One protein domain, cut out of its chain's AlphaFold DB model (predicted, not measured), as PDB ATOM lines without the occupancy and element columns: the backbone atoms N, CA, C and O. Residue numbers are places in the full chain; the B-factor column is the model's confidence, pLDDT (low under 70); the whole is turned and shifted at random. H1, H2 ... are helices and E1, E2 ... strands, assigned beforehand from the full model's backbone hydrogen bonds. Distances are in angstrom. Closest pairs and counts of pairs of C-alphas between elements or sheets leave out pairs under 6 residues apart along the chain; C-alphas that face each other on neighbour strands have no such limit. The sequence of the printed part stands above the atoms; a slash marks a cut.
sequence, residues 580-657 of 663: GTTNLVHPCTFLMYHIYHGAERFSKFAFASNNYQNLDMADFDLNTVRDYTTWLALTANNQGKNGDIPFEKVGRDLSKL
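Overview. This is residues 580 to 657 of the 663 residues of the protein "Ricin B-type lectin domain-containing protein" of Monosiga brevicollis (UniProt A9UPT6). With little regular structure, the domain is a ring of loops round one helix, H2, in the middle; strand E1 and short helices H1 and H3 are spaced round that ring. The printed part has 78 residues, 25 of them in named elements, ordered E1, H1, H2, H3, mostly helix. It is compact, with a radius of gyration of the C-alphas of 11.9 A and spans of 32 by 25 by 17 A.

Along the chain. H2, residues 625 to 635, runs 15.3 A from C-alpha 625 at (-17.950, -71.544, 242.060). H1 is residues 604 to 608, H3 residues 644 to 649, ending at (-32.898, -68.579, 244.719), and E1 residues 592 to 594.

Arrangement. H2 and H1 are close but not clearly touching: their closest C-alphas, Phe 607 and Leu 634, are 7.9 A apart. H2 and H3 are near each other. E1 pairs with no named strand and is only just apart from H2, at 8.1 A. In H1, H2 and H3 every O i to N i+4 pair is within hydrogen-bond range.

Size, cuts and confidence. The printed part has no cut. The link from H1 to H2 is long, 16 residues. Residues 597 to 600 have pLDDT under 70.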
ATOM      1  N   GLY A 580      -9.113 -71.931 240.814       89.50
ATOM      2  CA  GLY A 580      -9.758 -72.161 239.517       89.50
ATOM      3  C   GLY A 580     -11.287 -72.050 239.561       89.50
ATOM      4  O   GLY A 580     -11.938 -72.490 240.515       89.50
ATOM      5  N   THR A 581     -11.869 -71.496 238.493       88.81
ATOM      6  CA  THR A 581     -13.325 -71.333 238.328       88.81
ATOM      7  C   THR A 581     -14.061 -72.616 237.957       88.81
ATOM      8  O   THR A 581     -15.286 -72.663 238.033       88.81
ATOM      9  N   THR A 582     -13.342 -73.679 237.603       85.88
ATOM     10  CA  THR A 582     -13.931 -74.966 237.202       85.88
ATOM     11  C   THR A 582     -14.574 -75.729 238.347       85.88
ATOM     12  O   THR A 582     -15.400 -76.616 238.119       85.88
ATOM     13  N   ASN A 583     -14.152 -75.425 239.570       78.94
ATOM     14  CA  ASN A 583     -14.461 -76.214 240.746       78.94
ATOM     15  C   ASN A 583     -15.961 -76.175 241.073       78.94
ATOM     16  O   ASN A 583     -16.633 -75.152 240.940       78.94
ATOM     17  N   LEU A 584     -16.490 -77.302 241.550       88.62
ATOM     18  CA  LEU A 584     -17.886 -77.429 241.994       88.62
ATOM     19  C   LEU A 584     -18.053 -77.163 243.499       88.62
ATOM     20  O   LEU A 584     -19.076 -77.514 244.082       88.62
ATOM     21  N   VAL A 585     -17.042 -76.563 244.128       93.00
ATOM     22  CA  VAL A 585     -17.061 -76.197 245.549       93.00
ATOM     23  C   VAL A 585     -17.905 -74.946 245.789       93.00
ATOM     24  O   VAL A 585     -18.282 -74.242 244.847       93.00
ATOM     25  N   HIS A 586     -18.179 -74.655 247.058       95.94
ATOM     26  CA  HIS A 586     -18.923 -73.467 247.450       95.94
ATOM     27  C   HIS A 586     -18.105 -72.182 247.214       95.94
ATOM     28  O   HIS A 586     -16.910 -72.179 247.511       95.94
ATOM     29  N   PRO A 587     -18.696 -71.053 246.768       95.44
ATOM     30  CA  PRO A 587     -17.969 -69.792 246.589       95.44
ATOM     31  C   PRO A 587     -17.208 -69.307 247.826       95.44
ATOM     32  O   PRO A 587     -16.216 -68.602 247.689       95.44
ATOM     33  N   CYS A 588     -17.619 -69.708 249.026       95.25
ATOM     34  CA  CYS A 588     -16.952 -69.341 250.280       95.25
ATOM     35  C   CYS A 588     -15.690 -70.162 250.596       95.25
ATOM     36  O   CYS A 588     -14.991 -69.841 251.555       95.25
ATOM     37  N   THR A 589     -15.371 -71.195 249.808       94.94
ATOM     38  CA  THR A 589     -14.189 -72.038 250.039       94.94
ATOM     39  C   THR A 589     -12.887 -71.244 249.919       94.94
ATOM     40  O   THR A 589     -12.007 -71.413 250.757       94.94
ATOM     41  N   PHE A 590     -12.786 -70.341 248.942       94.62
ATOM     42  CA  PHE A 590     -11.606 -69.500 248.707       94.62
ATOM     43  C   PHE A 590     -11.967 -68.010 248.750       94.62
ATOM     44  O   PHE A 590     -13.140 -67.637 248.677       94.62
ATOM     45  N   LEU A 591     -10.966 -67.138 248.871       95.31
ATOM     46  CA  LEU A 591     -11.150 -65.683 248.910       95.31
ATOM     47  C   LEU A 591     -11.316 -65.079 247.515       95.31
ATOM     48  O   LEU A 591     -12.044 -64.099 247.352       95.31
ATOM     49  N   MET A 592     -10.637 -65.645 246.516       95.06
ATOM     50  CA  MET A 592     -10.690 -65.141 245.150       95.06
ATOM     51  C   MET A 592     -10.459 -66.244 244.120       95.06
ATOM     52  O   MET A 592      -9.627 -67.130 244.317       95.06
ATOM     53  N   TYR A 593     -11.178 -66.146 243.007       93.69
ATOM     54  CA  TYR A 593     -11.120 -67.095 241.900       93.69
ATOM     55  C   TYR A 593     -10.477 -66.478 240.662       93.69
ATOM     56  O   TYR A 593     -10.627 -65.279 240.439       93.69
ATOM     57  N   HIS A 594      -9.812 -67.290 239.842       91.56
ATOM     58  CA  HIS A 594      -9.158 -66.898 238.590       91.56
ATOM     59  C   HIS A 594      -9.643 -67.772 237.434       91.56
ATOM     60  O   HIS A 594      -9.747 -68.996 237.562       91.56
ATOM     61  N   ILE A 595      -9.978 -67.144 236.304       87.69
ATOM     62  CA  ILE A 595     -10.407 -67.879 235.111       87.69
ATOM     63  C   ILE A 595      -9.176 -68.391 234.362       87.69
ATOM     64  O   ILE A 595      -8.461 -67.618 233.718       87.69
ATOM     65  N   TYR A 596      -9.008 -69.706 234.308       79.19
ATOM     66  CA  TYR A 596      -7.983 -70.343 233.482       79.19
ATOM     67  C   TYR A 596      -8.490 -70.646 232.059       79.19
ATOM     68  O   TYR A 596      -9.684 -70.611 231.768       79.19
ATOM     69  N   HIS A 597      -7.575 -70.912 231.123       64.56
ATOM     70  CA  HIS A 597      -7.879 -71.079 229.689       64.56
ATOM     71  C   HIS A 597      -8.492 -72.453 229.300       64.56
ATOM     72  O   HIS A 597      -8.591 -72.750 228.110       64.56
ATOM     73  N   GLY A 598      -8.887 -73.293 230.267       56.62
ATOM     74  CA  GLY A 598      -9.351 -74.677 230.057       56.62
ATOM     75  C   GLY A 598     -10.842 -74.821 229.711       56.62
ATOM     76  O   GLY A 598     -11.603 -73.863 229.775       56.62
ATOM     77  N   ALA A 599     -11.269 -76.019 229.292       48.84
ATOM     78  CA  ALA A 599     -12.589 -76.300 228.707       48.84
ATOM     79  C   ALA A 599     -13.723 -76.385 229.750       48.84
ATOM     80  O   ALA A 599     -14.276 -77.450 230.018       48.84
ATOM     81  N   GLU A 600     -14.065 -75.244 230.343       62.94
ATOM     82  CA  GLU A 600     -15.088 -75.123 231.386       62.94
ATOM     83  C   GLU A 600     -16.451 -74.677 230.831       62.94
ATOM     84  O   GLU A 600     -16.597 -74.288 229.669       62.94
ATOM     85  N   ARG A 601     -17.464 -74.655 231.710       76.44
ATOM     86  CA  ARG A 601     -18.770 -74.019 231.447       76.44
ATOM     87  C   ARG A 601     -18.616 -72.558 230.988       76.44
ATOM     88  O   ARG A 601     -19.439 -72.083 230.202       76.44
ATOM     89  N   PHE A 602     -17.547 -71.880 231.415       81.56
ATOM     90  CA  PHE A 602     -17.178 -70.532 230.993       81.56
ATOM     91  C   PHE A 602     -15.850 -70.521 230.222       81.56
ATOM     92  O   PHE A 602     -14.814 -70.926 230.732       81.56
ATOM     93  N   SER A 603     -15.873 -70.003 228.995       83.62
ATOM     94  CA  SER A 603     -14.704 -69.812 228.137       83.62
ATOM     95  C   SER A 603     -14.554 -68.333 227.812       83.62
ATOM     96  O   SER A 603     -15.462 -67.726 227.236       83.62
ATOM     97  N   LYS A 604     -13.377 -67.762 228.103       79.12
ATOM     98  CA  LYS A 604     -13.048 -66.364 227.762       79.12
ATOM     99  C   LYS A 604     -13.241 -66.086 226.268       79.12
ATOM    100  O   LYS A 604     -13.744 -65.026 225.903       79.12
ATOM    101  N   PHE A 605     -12.892 -67.047 225.410       79.62
ATOM    102  CA  PHE A 605     -13.015 -66.918 223.955       79.62
ATOM    103  C   PHE A 605     -14.476 -66.935 223.494       79.62
ATOM    104  O   PHE A 605     -14.886 -66.086 222.699       79.62
ATOM    105  N   ALA A 606     -15.281 -67.865 224.023       84.81
ATOM    106  CA  ALA A 606     -16.711 -67.925 223.725       84.81
ATOM    107  C   ALA A 606     -17.430 -66.662 224.223       84.81
ATOM    108  O   ALA A 606     -18.260 -66.089 223.520       84.81
ATOM    109  N   PHE A 607     -17.048 -66.187 225.405       86.81
ATOM    110  CA  PHE A 607     -17.569 -64.971 226.004       86.81
ATOM    111  C   PHE A 607     -17.225 -63.712 225.203       86.81
ATOM    112  O   PHE A 607     -18.123 -62.921 224.907       86.81
ATOM    113  N   ALA A 608     -15.967 -63.557 224.778       83.00
ATOM    114  CA  ALA A 608     -15.542 -62.458 223.910       83.00
ATOM    115  C   ALA A 608     -16.268 -62.467 222.551       83.00
ATOM    116  O   ALA A 608     -16.517 -61.411 221.977       83.00
ATOM    117  N   SER A 609     -16.661 -63.652 222.074       84.69
ATOM    118  CA  SER A 609     -17.425 -63.838 220.833       84.69
ATOM    119  C   SER A 609     -18.941 -63.674 221.013       84.69
ATOM    120  O   SER A 609     -19.693 -63.879 220.067       84.69
ATOM    121  N   ASN A 610     -19.410 -63.299 222.211       87.81
ATOM    122  CA  ASN A 610     -20.829 -63.217 222.575       87.81
ATOM    123  C   ASN A 610     -21.610 -64.538 222.433       87.81
ATOM    124  O   ASN A 610     -22.840 -64.536 222.320       87.81
ATOM    125  N   ASN A 611     -20.935 -65.688 222.494       90.06
ATOM    126  CA  ASN A 611     -21.575 -66.992 222.297       90.06
ATOM    127  C   ASN A 611     -22.527 -67.379 223.442       90.06
ATOM    128  O   ASN A 611     -23.303 -68.322 223.298       90.06
ATOM    129  N   TYR A 612     -22.519 -66.648 224.560       92.94
ATOM    130  CA  TYR A 612     -23.409 -66.899 225.693       92.94
ATOM    131  C   TYR A 612     -24.695 -66.064 225.680       92.94
ATOM    132  O   TYR A 612     -25.506 -66.211 226.588       92.94
ATOM    133  N   GLN A 613     -24.952 -65.224 224.667       94.31
ATOM    134  CA  GLN A 613     -26.165 -64.379 224.611       94.31
ATOM    135  C   GLN A 613     -27.480 -65.150 224.816       94.31
ATOM    136  O   GLN A 613     -28.426 -64.625 225.395       94.31
ATOM    137  N   ASN A 614     -27.543 -66.397 224.344       94.81
ATOM    138  CA  ASN A 614     -28.736 -67.237 224.433       94.81
ATOM    139  C   ASN A 614     -28.629 -68.360 225.471       94.81
ATOM    140  O   ASN A 614     -29.538 -69.186 225.528       94.81
ATOM    141  N   LEU A 615     -27.555 -68.408 226.268       95.31
ATOM    142  CA  LEU A 615     -27.425 -69.406 227.327       95.31
ATOM    143  C   LEU A 615     -28.514 -69.166 228.376       95.31
ATOM    144  O   LEU A 615     -28.559 -68.096 228.981       95.31
ATOM    145  N   ASP A 616     -29.386 -70.146 228.587       97.00
ATOM    146  CA  ASP A 616     -30.348 -70.108 229.684       97.00
ATOM    147  C   ASP A 616     -29.623 -70.379 231.007       97.00
ATOM    148  O   ASP A 616     -28.916 -71.377 231.135       97.00
ATOM    149  N   MET A 617     -29.769 -69.465 231.966       97.38
ATOM    150  CA  MET A 617     -29.144 -69.551 233.285       97.38
ATOM    151  C   MET A 617     -30.133 -69.947 234.389       97.38
ATOM    152  O   MET A 617     -29.765 -69.948 235.562       97.38
ATOM    153  N   ALA A 618     -31.382 -70.295 234.054       97.75
ATOM    154  CA  ALA A 618     -32.423 -70.614 235.035       97.75
ATOM    155  C   ALA A 618     -32.051 -71.765 235.995       97.75
ATOM    156  O   ALA A 618     -32.515 -71.811 237.142       97.75
ATOM    157  N   ASP A 619     -31.217 -72.700 235.536       96.56
ATOM    158  CA  ASP A 619     -30.774 -73.879 236.279       96.56
ATOM    159  C   ASP A 619     -29.458 -73.683 237.046       96.56
ATOM    160  O   ASP A 619     -29.058 -74.589 237.773       96.56
ATOM    161  N   PHE A 620     -28.813 -72.515 236.938       96.69
ATOM    162  CA  PHE A 620     -27.551 -72.246 237.624       96.69
ATOM    163  C   PHE A 620     -27.722 -72.355 239.143       96.69
ATOM    164  O   PHE A 620     -28.721 -71.887 239.709       96.69
ATOM    165  N   ASP A 621     -26.716 -72.930 239.800       96.25
ATOM    166  CA  ASP A 621     -26.600 -72.960 241.258       96.25
ATOM    167  C   ASP A 621     -25.465 -72.044 241.723       96.25
ATOM    168  O   ASP A 621     -24.289 -72.407 241.683       96.25
ATOM    169  N   LEU A 622     -25.821 -70.848 242.205       96.69
ATOM    170  CA  LEU A 622     -24.846 -69.854 242.670       96.69
ATOM    171  C   LEU A 622     -24.125 -70.265 243.965       96.69
ATOM    172  O   LEU A 622     -23.226 -69.549 244.392       96.69
ATOM    173  N   ASN A 623     -24.464 -71.415 244.561       95.94
ATOM    174  CA  ASN A 623     -23.674 -72.051 245.617       95.94
ATOM    175  C   ASN A 623     -22.525 -72.906 245.063       95.94
ATOM    176  O   ASN A 623     -21.847 -73.575 245.835       95.94
ATOM    177  N   THR A 624     -22.277 -72.884 243.750       95.06
ATOM    178  CA  THR A 624     -21.101 -73.502 243.122       95.06
ATOM    179  C   THR A 624     -20.240 -72.442 242.442       95.06
ATOM    180  O   THR A 624     -20.755 -71.570 241.742       95.06
ATOM    181  N   VAL A 625     -18.917 -72.511 242.620       93.88
ATOM    182  CA  VAL A 625     -17.950 -71.544 242.060       93.88
ATOM    183  C   VAL A 625     -18.113 -71.373 240.553       93.88
ATOM    184  O   VAL A 625     -18.166 -70.244 240.057       93.88
ATOM    185  N   ARG A 626     -18.243 -72.484 239.826       93.44
ATOM    186  CA  ARG A 626     -18.425 -72.481 238.374       93.44
ATOM    187  C   ARG A 626     -19.631 -71.656 237.936       93.44
ATOM    188  O   ARG A 626     -19.496 -70.780 237.084       93.44
ATOM    189  N   ASP A 627     -20.807 -71.909 238.504       94.81
ATOM    190  CA  ASP A 627     -22.029 -71.216 238.091       94.81
ATOM    191  C   ASP A 627     -22.067 -69.780 238.653       94.81
ATOM    192  O   ASP A 627     -22.503 -68.876 237.945       94.81
ATOM    193  N   TYR A 628     -21.531 -69.540 239.856       96.00
ATOM    194  CA  TYR A 628     -21.352 -68.207 240.455       96.00
ATOM    195  C   TYR A 628     -20.505 -67.276 239.576       96.00
ATOM    196  O   TYR A 628     -20.941 -66.180 239.217       96.00
ATOM    197  N   THR A 629     -19.306 -67.717 239.186       94.69
ATOM    198  CA  THR A 629     -18.380 -66.907 238.374       94.69
ATOM    199  C   THR A 629     -18.894 -66.729 236.945       94.69
ATOM    200  O   THR A 629     -18.878 -65.612 236.423       94.69
ATOM    201  N   THR A 630     -19.464 -67.782 236.344       94.38
ATOM    202  CA  THR A 630     -20.145 -67.700 235.039       94.38
ATOM    203  C   THR A 630     -21.290 -66.684 235.089       94.38
ATOM    204  O   THR A 630     -21.377 -65.807 234.232       94.38
ATOM    205  N   TRP A 631     -22.158 -66.752 236.102       96.38
ATOM    206  CA  TRP A 631     -23.289 -65.837 236.249       96.38
ATOM    207  C   TRP A 631     -22.834 -64.381 236.362       96.38
ATOM    208  O   TRP A 631     -23.364 -63.525 235.650       96.38
ATOM    209  N   LEU A 632     -21.828 -64.093 237.198       96.00
ATOM    210  CA  LEU A 632     -21.268 -62.746 237.353       96.00
ATOM    211  C   LEU A 632     -20.718 -62.211 236.032       96.00
ATOM    212  O   LEU A 632     -21.035 -61.084 235.645       96.00
ATOM    213  N   ALA A 633     -19.941 -63.028 235.316       94.25
ATOM    214  CA  ALA A 633     -19.351 -62.650 234.040       94.25
ATOM    215  C   ALA A 633     -20.412 -62.291 232.989       94.25
ATOM    216  O   ALA A 633     -20.323 -61.240 232.343       94.25
ATOM    217  N   LEU A 634     -21.424 -63.151 232.839       95.31
ATOM    218  CA  LEU A 634     -22.474 -63.008 231.832       95.31
ATOM    219  C   LEU A 634     -23.412 -61.841 232.146       95.31
ATOM    220  O   LEU A 634     -23.620 -60.967 231.301       95.31
ATOM    221  N   THR A 635     -23.914 -61.763 233.378       95.62
ATOM    222  CA  THR A 635     -24.866 -60.717 233.778       95.62
ATOM    223  C   THR A 635     -24.235 -59.326 233.845       95.62
ATOM    224  O   THR A 635     -24.909 -58.346 233.544       95.62
ATOM    225  N   ALA A 636     -22.937 -59.209 234.147       94.12
ATOM    226  CA  ALA A 636     -22.214 -57.935 234.049       94.12
ATOM    227  C   ALA A 636     -22.084 -57.410 232.611       94.12
ATOM    228  O   ALA A 636     -21.789 -56.233 232.398       94.12
ATOM    229  N   ASN A 637     -22.282 -58.282 231.625       93.12
ATOM    230  CA  ASN A 637     -22.022 -58.008 230.219       93.12
ATOM    231  C   ASN A 637     -23.251 -58.183 229.328       93.12
ATOM    232  O   ASN A 637     -23.111 -58.232 228.107       93.12
ATOM    233  N   ASN A 638     -24.446 -58.234 229.923       92.94
ATOM    234  CA  ASN A 638     -25.714 -58.423 229.214       92.94
ATOM    235  C   ASN A 638     -25.706 -59.667 228.302       92.94
ATOM    236  O   ASN A 638     -26.269 -59.650 227.208       92.94
ATOM    237  N   GLN A 639     -25.040 -60.735 228.743       94.56
ATOM    238  CA  GLN A 639     -25.100 -62.056 228.126       94.56
ATOM    239  C   GLN A 639     -25.900 -63.016 229.018       94.56
ATOM    240  O   GLN A 639     -26.055 -62.792 230.219       94.56
ATOM    241  N   GLY A 640     -26.392 -64.101 228.420       95.75
ATOM    242  CA  GLY A 640     -27.267 -65.072 229.069       95.75
ATOM    243  C   GLY A 640     -28.718 -64.597 229.220       95.75
ATOM    244  O   GLY A 640     -29.037 -63.413 229.119       95.75
ATOM    245  N   LYS A 641     -29.619 -65.551 229.463       97.44
ATOM    246  CA  LYS A 641     -31.052 -65.341 229.719       97.44
ATOM    247  C   LYS A 641     -31.425 -65.869 231.099       97.44
ATOM    248  O   LYS A 641     -30.755 -66.756 231.620       97.44
ATOM    249  N   ASN A 642     -32.504 -65.331 231.665       97.62
ATOM    250  CA  ASN A 642     -33.080 -65.779 232.939       97.62
ATOM    251  C   ASN A 642     -32.088 -65.758 234.121       97.62
ATOM    252  O   ASN A 642     -32.155 -66.602 235.010       97.62
ATOM    253  N   GLY A 643     -31.135 -64.816 234.123       96.62
ATOM    254  CA  GLY A 643     -30.147 -64.667 235.200       96.62
ATOM    255  C   GLY A 643     -30.736 -64.178 236.525       96.62
ATOM    256  O   GLY A 643     -30.126 -64.343 237.575       96.62
ATOM    257  N   ASP A 644     -31.927 -63.605 236.502       97.62
ATOM    258  CA  ASP A 644     -32.702 -63.223 237.677       97.62
ATOM    259  C   ASP A 644     -33.166 -64.437 238.498       97.62
ATOM    260  O   ASP A 644     -33.130 -64.383 239.726       97.62
ATOM    261  N   ILE A 645     -33.502 -65.554 237.846       98.12
ATOM    262  CA  ILE A 645     -33.968 -66.784 238.505       98.12
ATOM    263  C   ILE A 645     -32.946 -67.346 239.514       98.12
ATOM    264  O   ILE A 645     -33.305 -67.523 240.681       98.12
ATOM    265  N   PRO A 646     -31.680 -67.641 239.148       97.56
ATOM    266  CA  PRO A 646     -30.703 -68.137 240.116       97.56
ATOM    267  C   PRO A 646     -30.368 -67.101 241.200       97.56
ATOM    268  O   PRO A 646     -30.093 -67.478 242.337       97.56
ATOM    269  N   PHE A 647     -30.459 -65.801 240.899       97.69
ATOM    270  CA  PHE A 647     -30.243 -64.742 241.886       97.69
ATOM    271  C   PHE A 647     -31.371 -64.672 242.928       97.69
ATOM    272  O   PHE A 647     -31.117 -64.470 244.114       97.69
ATOM    273  N   GLU A 648     -32.620 -64.906 242.518       97.44
ATOM    274  CA  GLU A 648     -33.761 -65.042 243.430       97.44
ATOM    275  C   GLU A 648     -33.622 -66.235 244.375       97.44
ATOM    276  O   GLU A 648     -33.929 -66.100 245.560       97.44
ATOM    277  N   LYS A 649     -33.110 -67.377 243.889       96.44
ATOM    278  CA  LYS A 649     -32.898 -68.579 244.719       96.44
ATOM    279  C   LYS A 649     -31.972 -68.320 245.909       96.44
ATOM    280  O   LYS A 649     -32.155 -68.931 246.956       96.44
ATOM    281  N   VAL A 650     -31.015 -67.404 245.761       96.00
ATOM    282  CA  VAL A 650     -30.085 -66.998 246.830       96.00
ATOM    283  C   VAL A 650     -30.522 -65.714 247.546       96.00
ATOM    284  O   VAL A 650     -29.723 -65.052 248.201       96.00
ATOM    285  N   GLY A 651     -31.796 -65.332 247.427       96.38
ATOM    286  CA  GLY A 651     -32.371 -64.197 248.151       96.38
ATOM    287  C   GLY A 651     -31.961 -62.819 247.624       96.38
ATOM    288  O   GLY A 651     -32.141 -61.830 248.332       96.38
ATOM    289  N   ARG A 652     -31.438 -62.740 246.391       96.25
ATOM    290  CA  ARG A 652     -30.948 -61.509 245.745       96.25
ATOM    291  C   ARG A 652     -29.867 -60.770 246.547       96.25
ATOM    292  O   ARG A 652     -29.839 -59.540 246.570       96.25
ATOM    293  N   ASP A 653     -28.996 -61.516 247.222       96.38
ATOM    294  CA  ASP A 653     -27.949 -60.950 248.073       96.38
ATOM    295  C   ASP A 653     -26.709 -61.861 248.092       96.38
ATOM    296  O   ASP A 653     -26.567 -62.719 248.965       96.38
ATOM    297  N   LEU A 654     -25.802 -61.701 247.114       97.12
ATOM    298  CA  LEU A 654     -24.592 -62.540 247.031       97.12
ATOM    299  C   LEU A 654     -23.676 -62.359 248.247       97.12
ATOM    300  O   LEU A 654     -22.937 -63.276 248.600       97.12
ATOM    301  N   SER A 655     -23.760 -61.209 248.921       96.56
ATOM    302  CA  SER A 655     -22.990 -60.916 250.129       96.56
ATOM    303  C   SER A 655     -23.292 -61.877 251.286       96.56
ATOM    304  O   SER A 655     -22.487 -61.964 252.205       96.56
ATOM    305  N   LYS A 656     -24.438 -62.574 251.256       95.94
ATOM    306  CA  LYS A 656     -24.916 -63.471 252.322       95.94
ATOM    307  C   LYS A 656     -24.719 -64.954 252.035       95.94
ATOM    308  O   LYS A 656     -25.111 -65.792 252.842       95.94
ATOM    309  N   LEU A 657     -24.105 -65.304 250.903       95.56
ATOM    310  CA  LEU A 657     -23.868 -66.709 250.551       95.56
ATOM    311  C   LEU A 657     -23.056 -67.452 251.625       95.56
ATOM    312  O   LEU A 657     -23.236 -68.653 251.798       95.56
TER     313      LEU A 657